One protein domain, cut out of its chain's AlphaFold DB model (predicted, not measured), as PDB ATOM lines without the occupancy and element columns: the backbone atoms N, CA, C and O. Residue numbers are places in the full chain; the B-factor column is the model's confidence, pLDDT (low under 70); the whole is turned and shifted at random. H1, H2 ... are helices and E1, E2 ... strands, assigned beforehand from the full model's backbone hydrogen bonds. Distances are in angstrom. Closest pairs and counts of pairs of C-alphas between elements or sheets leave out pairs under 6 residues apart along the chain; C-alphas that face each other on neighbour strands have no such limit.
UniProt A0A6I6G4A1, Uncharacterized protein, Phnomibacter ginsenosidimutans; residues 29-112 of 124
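This is residues 29 to 112 of the 124 residues of an uncharacterized protein of Phnomibacter ginsenosidimutans (UniProt A0A6I6G4A1). Little regular structure is here: a small sheet of four short strands, with a long loop, residues 40 to 66, that runs far past it and folds back, its residues 55 to 60 sticking out. The 84 printed residues, 24 in named elements, run H1 E1 E2 E3 E4 H2, class mixed. The antiparallel sheet E1 E2 E3 E4 is a meander, each strand beside the one before. The whole is loose, radius of gyration of the C-alphas 15.3 A, and flat, 45 by 36 by 19 A.

Find C-alpha 36 at (278.896, 226.083, 284.572), where H1, residues 36 to 39, begins. Then come E1, 67 to 70, E2, 79 to 82, E3, 90 to 94, 12.9 A long, and E4, 100 to 102. H2, 104 to 107, ends at C-alpha 107, (279.419, 247.227, 282.991).

Look for N 68 and O 81, 2.9 A, between E1 and E2; N 92 and O 80, 2.8 A, between E2 and E3; N 93 and O 101, 2.8 A, between E3 and E4. H1, only just on the sheet with 5 pairs of C-alphas within 10 A, and H2 only graze it. Both are too short for an O i to N i+4 pair; O i to N i+3 is within range in 1 of 1 for H1, 0 of 1 for H2.

C-alphas 51 and 75 are farthest apart, 46.6 A. The printed part has no cut; H1 to E1 is a long link; no printed residue is under 70 in pLDDT.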
ATOM      1  N   LYS A  29     290.280 213.664 271.342       84.88
ATOM      2  CA  LYS A  29     289.380 214.696 271.868       84.88
ATOM      3  C   LYS A  29     290.079 216.053 271.761       84.88
ATOM      4  O   LYS A  29     291.120 216.262 272.373       84.88
ATOM      5  N   ARG A  30     289.517 216.959 270.959       90.81
ATOM      6  CA  ARG A  30     290.004 218.344 270.799       90.81
ATOM      7  C   ARG A  30     289.319 219.331 271.737       90.81
ATOM      8  O   ARG A  30     289.831 220.423 271.937       90.81
ATOM      9  N   PHE A  31     288.196 218.921 272.321       91.56
ATOM     10  CA  PHE A  31     287.401 219.729 273.229       91.56
ATOM     11  C   PHE A  31     286.964 218.887 274.419       91.56
ATOM     12  O   PHE A  31     286.670 217.695 274.286       91.56
ATOM     13  N   THR A  32     286.901 219.548 275.566       92.31
ATOM     14  CA  THR A  32     286.352 219.003 276.799       92.31
ATOM     15  C   THR A  32     285.242 219.935 277.244       92.31
ATOM     16  O   THR A  32     285.414 221.152 277.249       92.31
ATOM     17  N   GLN A  33     284.096 219.360 277.586       94.62
ATOM     18  CA  GLN A  33     283.005 220.114 278.177       94.62
ATOM     19  C   GLN A  33     283.387 220.506 279.605       94.62
ATOM     20  O   GLN A  33     283.758 219.639 280.393       94.62
ATOM     21  N   LEU A  34     283.261 221.792 279.920       96.56
ATOM     22  CA  LEU A  34     283.366 222.313 281.278       96.56
ATOM     23  C   LEU A  34     281.967 222.612 281.810       96.56
ATOM     24  O   LEU A  34     281.077 223.014 281.053       96.56
ATOM     25  N   GLN A  35     281.762 222.397 283.100       97.69
ATOM     26  CA  GLN A  35     280.506 222.702 283.766       97.69
ATOM     27  C   GLN A  35     280.407 224.198 284.091       97.69
ATOM     28  O   GLN A  35     281.399 224.908 284.271       97.69
ATOM     29  N   SER A  36     279.172 224.688 284.204       97.31
ATOM     30  CA  SER A  36     278.896 226.083 284.572       97.31
ATOM     31  C   SER A  36     279.506 226.457 285.930       97.31
ATOM     32  O   SER A  36     280.059 227.542 286.080       97.31
ATOM     33  N   ASN A  37     279.489 225.542 286.904       97.25
ATOM     34  CA  ASN A  37     280.079 225.767 288.226       97.25
ATOM     35  C   ASN A  37     281.620 225.789 288.227       97.25
ATOM     36  O   ASN A  37     282.204 226.374 289.131       97.25
ATOM     37  N   GLU A  38     282.269 225.170 287.238       97.56
ATOM     38  CA  GLU A  38     283.727 225.214 287.066       97.56
ATOM     39  C   GLU A  38     284.162 226.535 286.424       97.56
ATOM     40  O   GLU A  38     285.196 227.093 286.781       97.56
ATOM     41  N   THR A  39     283.359 227.044 285.486       98.25
ATOM     42  CA  THR A  39     283.708 228.229 284.690       98.25
ATOM     43  C   THR A  39     283.156 229.535 285.246       98.25
ATOM     44  O   THR A  39     283.709 230.588 284.967       98.25
ATOM     45  N   GLY A  40     282.060 229.506 286.006       98.12
ATOM     46  CA  GLY A  40     281.309 230.704 286.399       98.12
ATOM     47  C   GLY A  40     280.375 231.247 285.305       98.12
ATOM     48  O   GLY A  40     279.625 232.191 285.556       98.12
ATOM     49  N   ILE A  41     280.356 230.644 284.109       98.44
ATOM     50  CA  ILE A  41     279.458 231.045 283.018       98.44
ATOM     51  C   ILE A  41     278.082 230.418 283.248       98.44
ATOM     52  O   ILE A  41     277.922 229.201 283.176       98.44
ATOM     53  N   THR A  42     277.074 231.251 283.499       97.62
ATOM     54  CA  THR A  42     275.696 230.838 283.840       97.62
ATOM     55  C   THR A  42     274.648 231.286 282.821       97.62
ATOM     56  O   THR A  42     273.457 231.036 283.004       97.62
ATOM     57  N   PHE A  43     275.067 231.971 281.756       97.12
ATOM     58  CA  PHE A  43     274.159 232.541 280.771       97.12
ATOM     59  C   PHE A  43     273.366 231.464 280.026       97.12
ATOM     60  O   PHE A  43     273.921 230.470 279.559       97.12
ATOM     61  N   ASN A  44     272.066 231.708 279.875       95.31
ATOM     62  CA  ASN A  44     271.169 230.904 279.063       95.31
ATOM     63  C   ASN A  44     270.154 231.829 278.381       95.31
ATOM     64  O   ASN A  44     269.416 232.543 279.061       95.31
ATOM     65  N   ASN A  45     270.118 231.821 277.049       94.12
ATOM     66  CA  ASN A  45     269.153 232.598 276.275       94.12
ATOM     67  C   ASN A  45     267.818 231.849 276.213       94.12
ATOM     68  O   ASN A  45     267.512 231.172 275.232       94.12
ATOM     69  N   ILE A  46     267.056 231.931 277.300       93.44
ATOM     70  CA  ILE A  46     265.746 231.293 277.407       93.44
ATOM     71  C   ILE A  46     264.744 232.097 276.576       93.44
ATOM     72  O   ILE A  46     264.669 233.318 276.701       93.44
ATOM     73  N   ILE A  47     263.985 231.395 275.737       91.81
ATOM     74  CA  ILE A  47     262.887 231.940 274.942       91.81
ATOM     75  C   ILE A  47     261.605 231.250 275.399       91.81
ATOM     76  O   ILE A  47     261.540 230.020 275.401       91.81
ATOM     77  N   GLU A  48     260.595 232.031 275.769       92.69
ATOM     78  CA  GLU A  48     259.293 231.524 276.201       92.69
ATOM     79  C   GLU A  48     258.207 231.969 275.225       92.69
ATOM     80  O   GLU A  48     257.978 233.161 275.014       92.69
ATOM     81  N   GLU A  49     257.540 230.998 274.607       93.56
ATOM     82  CA  GLU A  49     256.426 231.256 273.698       93.56
ATOM     83  C   GLU A  49     255.153 231.627 274.453       93.56
ATOM     84  O   GLU A  49     254.823 231.068 275.501       93.56
ATOM     85  N   THR A  50     254.382 232.531 273.859       93.44
ATOM     86  CA  THR A  50     253.026 232.867 274.293       93.44
ATOM     87  C   THR A  50     252.086 232.915 273.088       93.44
ATOM     88  O   THR A  50     252.516 232.866 271.932       93.44
ATOM     89  N   ALA A  51     250.780 233.030 273.343       93.69
ATOM     90  CA  ALA A  51     249.789 233.183 272.277       93.69
ATOM     91  C   ALA A  51     250.081 234.397 271.372       93.69
ATOM     92  O   ALA A  51     249.848 234.324 270.167       93.69
ATOM     93  N   ASP A  52     250.654 235.464 271.939       91.38
ATOM     94  CA  ASP A  52     250.992 236.692 271.219       91.38
ATOM     95  C   ASP A  52     252.436 236.684 270.687       91.38
ATOM     96  O   ASP A  52     252.692 237.198 269.600       91.38
ATOM     97  N   LEU A  53     253.373 236.054 271.404       90.31
ATOM     98  CA  LEU A  53     254.795 235.986 271.054       90.31
ATOM     99  C   LEU A  53     255.201 234.560 270.675       90.31
ATOM    100  O   LEU A  53     255.512 233.738 271.534       90.31
ATOM    101  N   ASN A  54     255.202 234.281 269.375       92.44
ATOM    102  CA  ASN A  54     255.615 233.009 268.786       92.44
ATOM    103  C   ASN A  54     256.028 233.225 267.322       92.44
ATOM    104  O   ASN A  54     255.872 234.319 266.776       92.44
ATOM    105  N   VAL A  55     256.504 232.170 266.663       93.38
ATOM    106  CA  VAL A  55     256.991 232.237 265.276       93.38
ATOM    107  C   VAL A  55     255.927 232.639 264.241       93.38
ATOM    108  O   VAL A  55     256.273 233.204 263.203       93.38
ATOM    109  N   LEU A  56     254.642 232.377 264.506       94.12
ATOM    110  CA  LEU A  56     253.546 232.716 263.589       94.12
ATOM    111  C   LEU A  56     253.249 234.217 263.607       94.12
ATOM    112  O   LEU A  56     252.981 234.803 262.561       94.12
ATOM    113  N   ASN A  57     253.342 234.834 264.787       90.69
ATOM    114  CA  ASN A  57     253.112 236.268 264.967       90.69
ATOM    115  C   ASN A  57     254.390 237.098 264.782       90.69
ATOM    116  O   ASN A  57     254.328 238.266 264.401       90.69
ATOM    117  N   TYR A  58     255.555 236.500 265.032       87.12
ATOM    118  CA  TYR A  58     256.859 237.130 264.886       87.12
ATOM    119  C   TYR A  58     257.853 236.134 264.283       87.12
ATOM    120  O   TYR A  58     258.473 235.337 264.977       87.12
ATOM    121  N   THR A  59     258.057 236.189 262.968       89.00
ATOM    122  CA  THR A  59     258.906 235.215 262.252       89.00
ATOM    123  C   THR A  59     260.370 235.209 262.719       89.00
ATOM    124  O   THR A  59     261.074 234.221 262.534       89.00
ATOM    125  N   TYR A  60     260.830 236.277 263.375       86.56
ATOM    126  CA  TYR A  60     262.185 236.393 263.924       86.56
ATOM    127  C   TYR A  60     262.305 235.908 265.375       86.56
ATOM    128  O   TYR A  60     263.332 236.131 266.013       86.56
ATOM    129  N   PHE A  61     261.281 235.238 265.908       88.44
ATOM    130  CA  PHE A  61     261.227 234.781 267.299       88.44
ATOM    131  C   PHE A  61     262.338 233.793 267.695       88.44
ATOM    132  O   PHE A  61     262.626 233.625 268.872       88.44
ATOM    133  N   TYR A  62     263.008 233.170 266.726       86.69
ATOM    134  CA  TYR A  62     264.196 232.346 266.977       86.69
ATOM    135  C   TYR A  62     265.449 232.877 266.280       86.69
ATOM    136  O   TYR A  62     266.434 232.150 266.147       86.69
ATOM    137  N   ASN A  63     265.444 234.142 265.844       86.62
ATOM    138  CA  ASN A  63     266.684 234.808 265.472       86.62
ATOM    139  C   ASN A  63     267.522 234.910 266.744       86.62
ATOM    140  O   ASN A  63     267.222 235.713 267.631       86.62
ATOM    141  N   GLY A  64     268.509 234.021 266.835       82.88
ATOM    142  CA  GLY A  64     269.299 233.822 268.034       82.88
ATOM    143  C   GLY A  64     270.030 235.079 268.500       82.88
ATOM    144  O   GLY A  64     270.124 236.097 267.812       82.88
ATOM    145  N   ALA A  65     270.559 234.968 269.707       93.00
ATOM    146  CA  ALA A  65     271.455 235.933 270.314       93.00
ATOM    147  C   ALA A  65     272.834 236.008 269.625       93.00
ATOM    148  O   ALA A  65     273.155 235.238 268.721       93.00
ATOM    149  N   GLY A  66     273.676 236.921 270.104       94.56
ATOM    150  CA  GLY A  66     275.080 237.042 269.738       94.56
ATOM    151  C   GLY A  66     276.030 236.715 270.887       94.56
ATOM    152  O   GLY A  66     275.692 236.831 272.066       94.56
ATOM    153  N   VAL A  67     277.259 236.373 270.509       97.19
ATOM    154  CA  VAL A  67     278.417 236.295 271.399       97.19
ATOM    155  C   VAL A  67     279.556 237.116 270.801       97.19
ATOM    156  O   VAL A  67     279.763 237.092 269.586       97.19
ATOM    157  N   ALA A  68     280.290 237.842 271.638       97.31
ATOM    158  CA  ALA A  68     281.535 238.502 271.262       97.31
ATOM    159  C   ALA A  68     282.630 238.164 272.271       97.31
ATOM    160  O   ALA A  68     282.361 237.985 273.458       97.31
ATOM    161  N   ILE A  69     283.860 238.094 271.769       97.69
ATOM    162  CA  ILE A  69     285.066 237.841 272.552       97.69
ATOM    163  C   ILE A  69     286.006 239.026 272.363       97.69
ATOM    164  O   ILE A  69     286.225 239.460 271.230       97.69
ATOM    165  N   GLY A  70     286.555 239.546 273.453       96.50
ATOM    166  CA  GLY A  70     287.474 240.682 273.426       96.50
ATOM    167  C   GLY A  70     288.066 240.950 274.801       96.50
ATOM    168  O   GLY A  70     287.582 240.413 275.782       96.50
ATOM    169  N   ASP A  71     289.121 241.751 274.854       96.81
ATOM    170  CA  ASP A  71     289.786 242.144 276.099       96.81
ATOM    171  C   ASP A  71     289.193 243.483 276.564       96.81
ATOM    172  O   ASP A  71     289.454 244.527 275.962       96.81
ATOM    173  N   VAL A  72     288.299 243.443 277.553       95.69
ATOM    174  CA  VAL A  72     287.510 244.606 277.988       95.69
ATOM    175  C   VAL A  72     288.251 245.417 279.051       95.69
ATOM    176  O   VAL A  72     288.048 246.631 279.148       95.69
ATOM    177  N   ASN A  73     289.109 244.778 279.848       95.94
ATOM    178  CA  ASN A  73     289.853 245.415 280.938       95.94
ATOM    179  C   ASN A  73     291.354 245.619 280.634       95.94
ATOM    180  O   ASN A  73     292.060 246.168 281.481       95.94
ATOM    181  N   ASN A  74     291.813 245.266 279.430       95.88
ATOM    182  CA  ASN A  74     293.199 245.350 278.960       95.88
ATOM    183  C   ASN A  74     294.187 244.473 279.750       95.88
ATOM    184  O   ASN A  74     295.337 244.873 279.954       95.88
ATOM    185  N   ASP A  75     293.763 243.295 280.208       97.25
ATOM    186  CA  ASP A  75     294.633 242.342 280.914       97.25
ATOM    187  C   ASP A  75     295.194 241.225 280.012       97.25
ATOM    188  O   ASP A  75     295.909 240.335 280.480       97.25
ATOM    189  N   SER A  76     294.954 241.323 278.699       96.69
ATOM    190  CA  SER A  76     295.318 240.334 277.676       96.69
ATOM    191  C   SER A  76     294.600 238.986 277.795       96.69
ATOM    192  O   SER A  76     294.983 238.035 277.102       96.69
ATOM    193  N   LEU A  77     293.556 238.884 278.620       97.94
ATOM    194  CA  LEU A  77     292.670 237.730 278.661       97.94
ATOM    195  C   LEU A  77     291.407 237.995 277.818       97.94
ATOM    196  O   LEU A  77     290.882 239.103 277.781       97.94
ATOM    197  N   PRO A  78     290.902 236.982 277.093       97.94
ATOM    198  CA  PRO A  78     289.665 237.124 276.337       97.94
ATOM    199  C   PRO A  78     288.447 237.039 277.265       97.94
ATOM    200  O   PRO A  78     288.179 235.973 277.827       97.94
ATOM    201  N   ASP A  79     287.688 238.126 277.357       98.19
ATOM    202  CA  ASP A  79     286.386 238.218 278.022       98.19
ATOM    203  C   ASP A  79     285.246 237.821 277.080       98.19
ATOM    204  O   ASP A  79     285.418 237.725 275.860       98.19
ATOM    205  N   ILE A  80     284.055 237.597 277.644       98.44
ATOM    206  CA  ILE A  80     282.892 237.105 276.899       98.44
ATOM    207  C   ILE A  80     281.689 238.017 277.112       98.44
ATOM    208  O   ILE A  80     281.224 238.199 278.236       98.44
ATOM    209  N   VAL A  81     281.114 238.508 276.016       98.06
ATOM    210  CA  VAL A  81     279.795 239.148 276.011       98.06
ATOM    211  C   VAL A  81     278.779 238.208 275.382       98.06
ATOM    212  O   VAL A  81     278.985 237.742 274.264       98.06
ATOM    213  N   PHE A  82     277.651 238.010 276.055       97.69
ATOM    214  CA  PHE A  82     276.455 237.399 275.486       97.69
ATOM    215  C   PHE A  82     275.339 238.428 275.375       97.69
ATOM    216  O   PHE A  82     275.128 239.227 276.293       97.69
ATOM    217  N   THR A  83     274.581 238.373 274.285       96.31
ATOM    218  CA  THR A  83     273.305 239.085 274.207       96.31
ATOM    219  C   THR A  83     272.136 238.158 274.477       96.31
ATOM    220  O   THR A  83     272.236 236.961 274.246       96.31
ATOM    221  N   GLY A  84     271.030 238.694 274.977       94.62
ATOM    222  CA  GLY A  84     269.797 237.948 275.193       94.62
ATOM    223  C   GLY A  84     268.650 238.484 274.344       94.62
ATOM    224  O   GLY A  84     268.655 239.634 273.901       94.62
ATOM    225  N   ASN A  85     267.661 237.631 274.095       93.50
ATOM    226  CA  ASN A  85     266.442 238.016 273.386       93.50
ATOM    227  C   ASN A  85     265.299 238.345 274.355       93.50
ATOM    228  O   ASN A  85     264.671 239.392 274.229       93.50
ATOM    229  N   MET A  86     265.068 237.462 275.333       92.69
ATOM    230  CA  MET A  86     264.106 237.644 276.433       92.69
ATOM    231  C   MET A  86     264.775 237.677 277.814       92.69
ATOM    232  O   MET A  86     264.109 237.755 278.842       92.69
ATOM    233  N   VAL A  87     266.103 237.622 277.839       93.88
ATOM    234  CA  VAL A  87     266.927 237.711 279.046       93.88
ATOM    235  C   VAL A  87     267.908 238.869 278.900       93.88
ATOM    236  O   VAL A  87     268.192 239.314 277.788       93.88
ATOM    237  N   SER A  88     268.450 239.358 280.011       95.19
ATOM    238  CA  SER A  88     269.470 240.407 279.973       95.19
ATOM    239  C   SER A  88     270.758 239.933 279.296       95.19
ATOM    240  O   SER A  88     271.195 238.795 279.481       95.19
ATOM    241  N   ASN A  89     271.415 240.855 278.593       96.56
ATOM    242  CA  ASN A  89     272.793 240.683 278.138       96.56
ATOM    243  C   ASN A  89     273.723 240.432 279.336       96.56
ATOM    244  O   ASN A  89     273.480 240.946 280.434       96.56
ATOM    245  N   LYS A  90     274.806 239.686 279.114       97.69
ATOM    246  CA  LYS A  90     275.810 239.362 280.132       97.69
ATOM    247  C   LYS A  90     277.213 239.706 279.654       97.69
ATOM    248  O   LYS A  90     277.530 239.494 278.486       97.69
ATOM    249  N   LEU A  91     278.056 240.176 280.569       98.19
ATOM    250  CA  LEU A  91     279.499 240.298 280.363       98.19
ATOM    251  C   LEU A  91     280.229 239.524 281.461       98.19
ATOM    252  O   LEU A  91     280.028 239.775 282.650       98.19
ATOM    253  N   TYR A  92     281.074 238.597 281.031       98.75
ATOM    254  CA  TYR A  92     281.907 237.745 281.859       98.75
ATOM    255  C   TYR A  92     283.374 238.130 281.682       98.75
ATOM    256  O   TYR A  92     283.917 237.986 280.586       98.75
ATOM    257  N   LEU A  93     283.998 238.593 282.762       98.62
ATOM    258  CA  LEU A  93     285.413 238.932 282.813       98.62
ATOM    259  C   LEU A  93     286.243 237.673 283.078       98.62
ATOM    260  O   LEU A  93     285.978 236.946 284.037       98.62
ATOM    261  N   ASN A  94     287.245 237.410 282.252       98.62
ATOM    262  CA  ASN A  94     288.113 236.251 282.379       98.62
ATOM    263  C   ASN A  94     289.108 236.442 283.529       98.62
ATOM    264  O   ASN A  94     289.793 237.454 283.630       98.62
ATOM    265  N   LYS A  95     289.193 235.456 284.423       98.44
ATOM    266  CA  LYS A  95     290.106 235.453 285.579       98.44
ATOM    267  C   LYS A  95     291.293 234.504 285.383       98.44
ATOM    268  O   LYS A  95     292.061 234.272 286.315       98.44
ATOM    269  N   GLY A  96     291.438 233.946 284.181       97.50
ATOM    270  CA  GLY A  96     292.372 232.880 283.850       97.50
ATOM    271  C   GLY A  96     291.806 231.493 284.161       97.50
ATOM    272  O   GLY A  96     290.777 231.339 284.814       97.50
ATOM    273  N   ASN A  97     292.488 230.451 283.676       96.88
ATOM    274  CA  ASN A  97     292.149 229.044 283.943       96.88
ATOM    275  C   ASN A  97     290.683 228.668 283.642       96.88
ATOM    276  O   ASN A  97     290.105 227.842 284.342       96.88
ATOM    277  N   MET A  98     290.087 229.266 282.602       96.75
ATOM    278  CA  MET A  98     288.676 229.078 282.227       96.75
ATOM    279  C   MET A  98     287.667 229.487 283.319       96.75
ATOM    280  O   MET A  98     286.521 229.049 283.271       96.75
ATOM    281  N   SER A  99     288.075 230.329 284.275       98.25
ATOM    282  CA  SER A  99     287.212 230.916 285.301       98.25
ATOM    283  C   SER A  99     286.805 232.333 284.908       98.25
ATOM    284  O   SER A  99     287.631 233.120 284.445       98.25
ATOM    285  N   PHE A 100     285.532 232.659 285.101       98.69
ATOM    286  CA  PHE A 100     284.928 233.908 284.673       98.69
ATOM    287  C   PHE A 100     284.082 234.531 285.786       98.69
ATOM    288  O   PHE A 100     283.386 233.843 286.534       98.69
ATOM    289  N   GLU A 101     284.115 235.856 285.860       98.62
ATOM    290  CA  GLU A 101     283.357 236.674 286.802       98.62
ATOM    291  C   GLU A 101     282.245 237.426 286.060       98.62
ATOM    292  O   GLU A 101     282.513 238.137 285.094       98.62
ATOM    293  N   ASP A 102     280.994 237.297 286.504       98.50
ATOM    294  CA  ASP A 102     279.878 238.075 285.950       98.50
ATOM    295  C   ASP A 102     279.980 239.542 286.411       98.50
ATOM    296  O   ASP A 102     279.713 239.862 287.572       98.50
ATOM    297  N   ILE A 103     280.338 240.434 285.483       98.12
ATOM    298  CA  ILE A 103     280.442 241.886 285.705       98.12
ATOM    299  C   ILE A 103     279.307 242.658 285.009       98.12
ATOM    300  O   ILE A 103     279.436 243.838 284.661       98.12
ATOM    301  N   THR A 104     278.170 242.001 284.766       97.62
ATOM    302  CA  THR A 104     277.032 242.575 284.026       97.62
ATOM    303  C   THR A 104     276.495 243.847 284.678       97.62
ATOM    304  O   THR A 104     276.177 244.818 283.990       97.62
ATOM    305  N   THR A 105     276.409 243.867 286.009       96.88
ATOM    306  CA  THR A 105     275.901 245.028 286.754       96.88
ATOM    307  C   THR A 105     276.874 246.202 286.673       96.88
ATOM    308  O   THR A 105     276.457 247.337 286.452       96.88
ATOM    309  N   GLN A 106     278.168 245.916 286.811       97.00
ATOM    310  CA  GLN A 106     279.264 246.881 286.820       97.00
ATOM    311  C   GLN A 106     279.439 247.530 285.444       97.00
ATOM    312  O   GLN A 106     279.611 248.741 285.355       97.00
ATOM    313  N   SER A 107     279.339 246.739 284.374       95.12
ATOM    314  CA  SER A 107     279.419 247.227 282.991       95.12
ATOM    315  C   SER A 107     278.152 247.941 282.518       95.12
ATOM    316  O   SER A 107     278.188 248.701 281.555       95.12
ATOM    317  N   GLY A 108     277.011 247.689 283.166       95.62
ATOM    318  CA  GLY A 108     275.718 248.250 282.780       95.62
ATOM    319  C   GLY A 108     275.107 247.631 281.519       95.62
ATOM    320  O   GLY A 108     273.995 248.016 281.155       95.62
ATOM    321  N   ILE A 109     275.764 246.653 280.881       94.44
ATOM    322  CA  ILE A 109     275.298 246.039 279.627       94.44
ATOM    323  C   ILE A 109     273.937 245.346 279.781       94.44
ATOM    324  O   ILE A 109     273.132 245.345 278.852       94.44
ATOM    325  N   GLY A 110     273.641 244.828 280.977       93.75
ATOM    326  CA  GLY A 110     272.359 244.189 281.285       93.75
ATOM    327  C   GLY A 110     271.164 245.149 281.298       93.75
ATOM    328  O   GLY A 110     270.026 244.691 281.329       93.75
ATOM    329  N   LYS A 111     271.398 246.472 281.266       91.31
ATOM    330  CA  LYS A 111     270.334 247.484 281.167       91.31
ATOM    331  C   LYS A 111     269.820 247.662 279.742       91.31
ATOM    332  O   LYS A 111     268.742 248.233 279.582       91.31
ATOM    333  N   ALA A 112     270.566 247.210 278.730       82.44
ATOM    334  CA  ALA A 112     270.091 247.217 277.354       82.44
ATOM    335  C   ALA A 112     268.792 246.404 277.261       82.44
ATOM    336  O   ALA A 112     268.717 245.284 277.764       82.44
TER     337      ALA A 112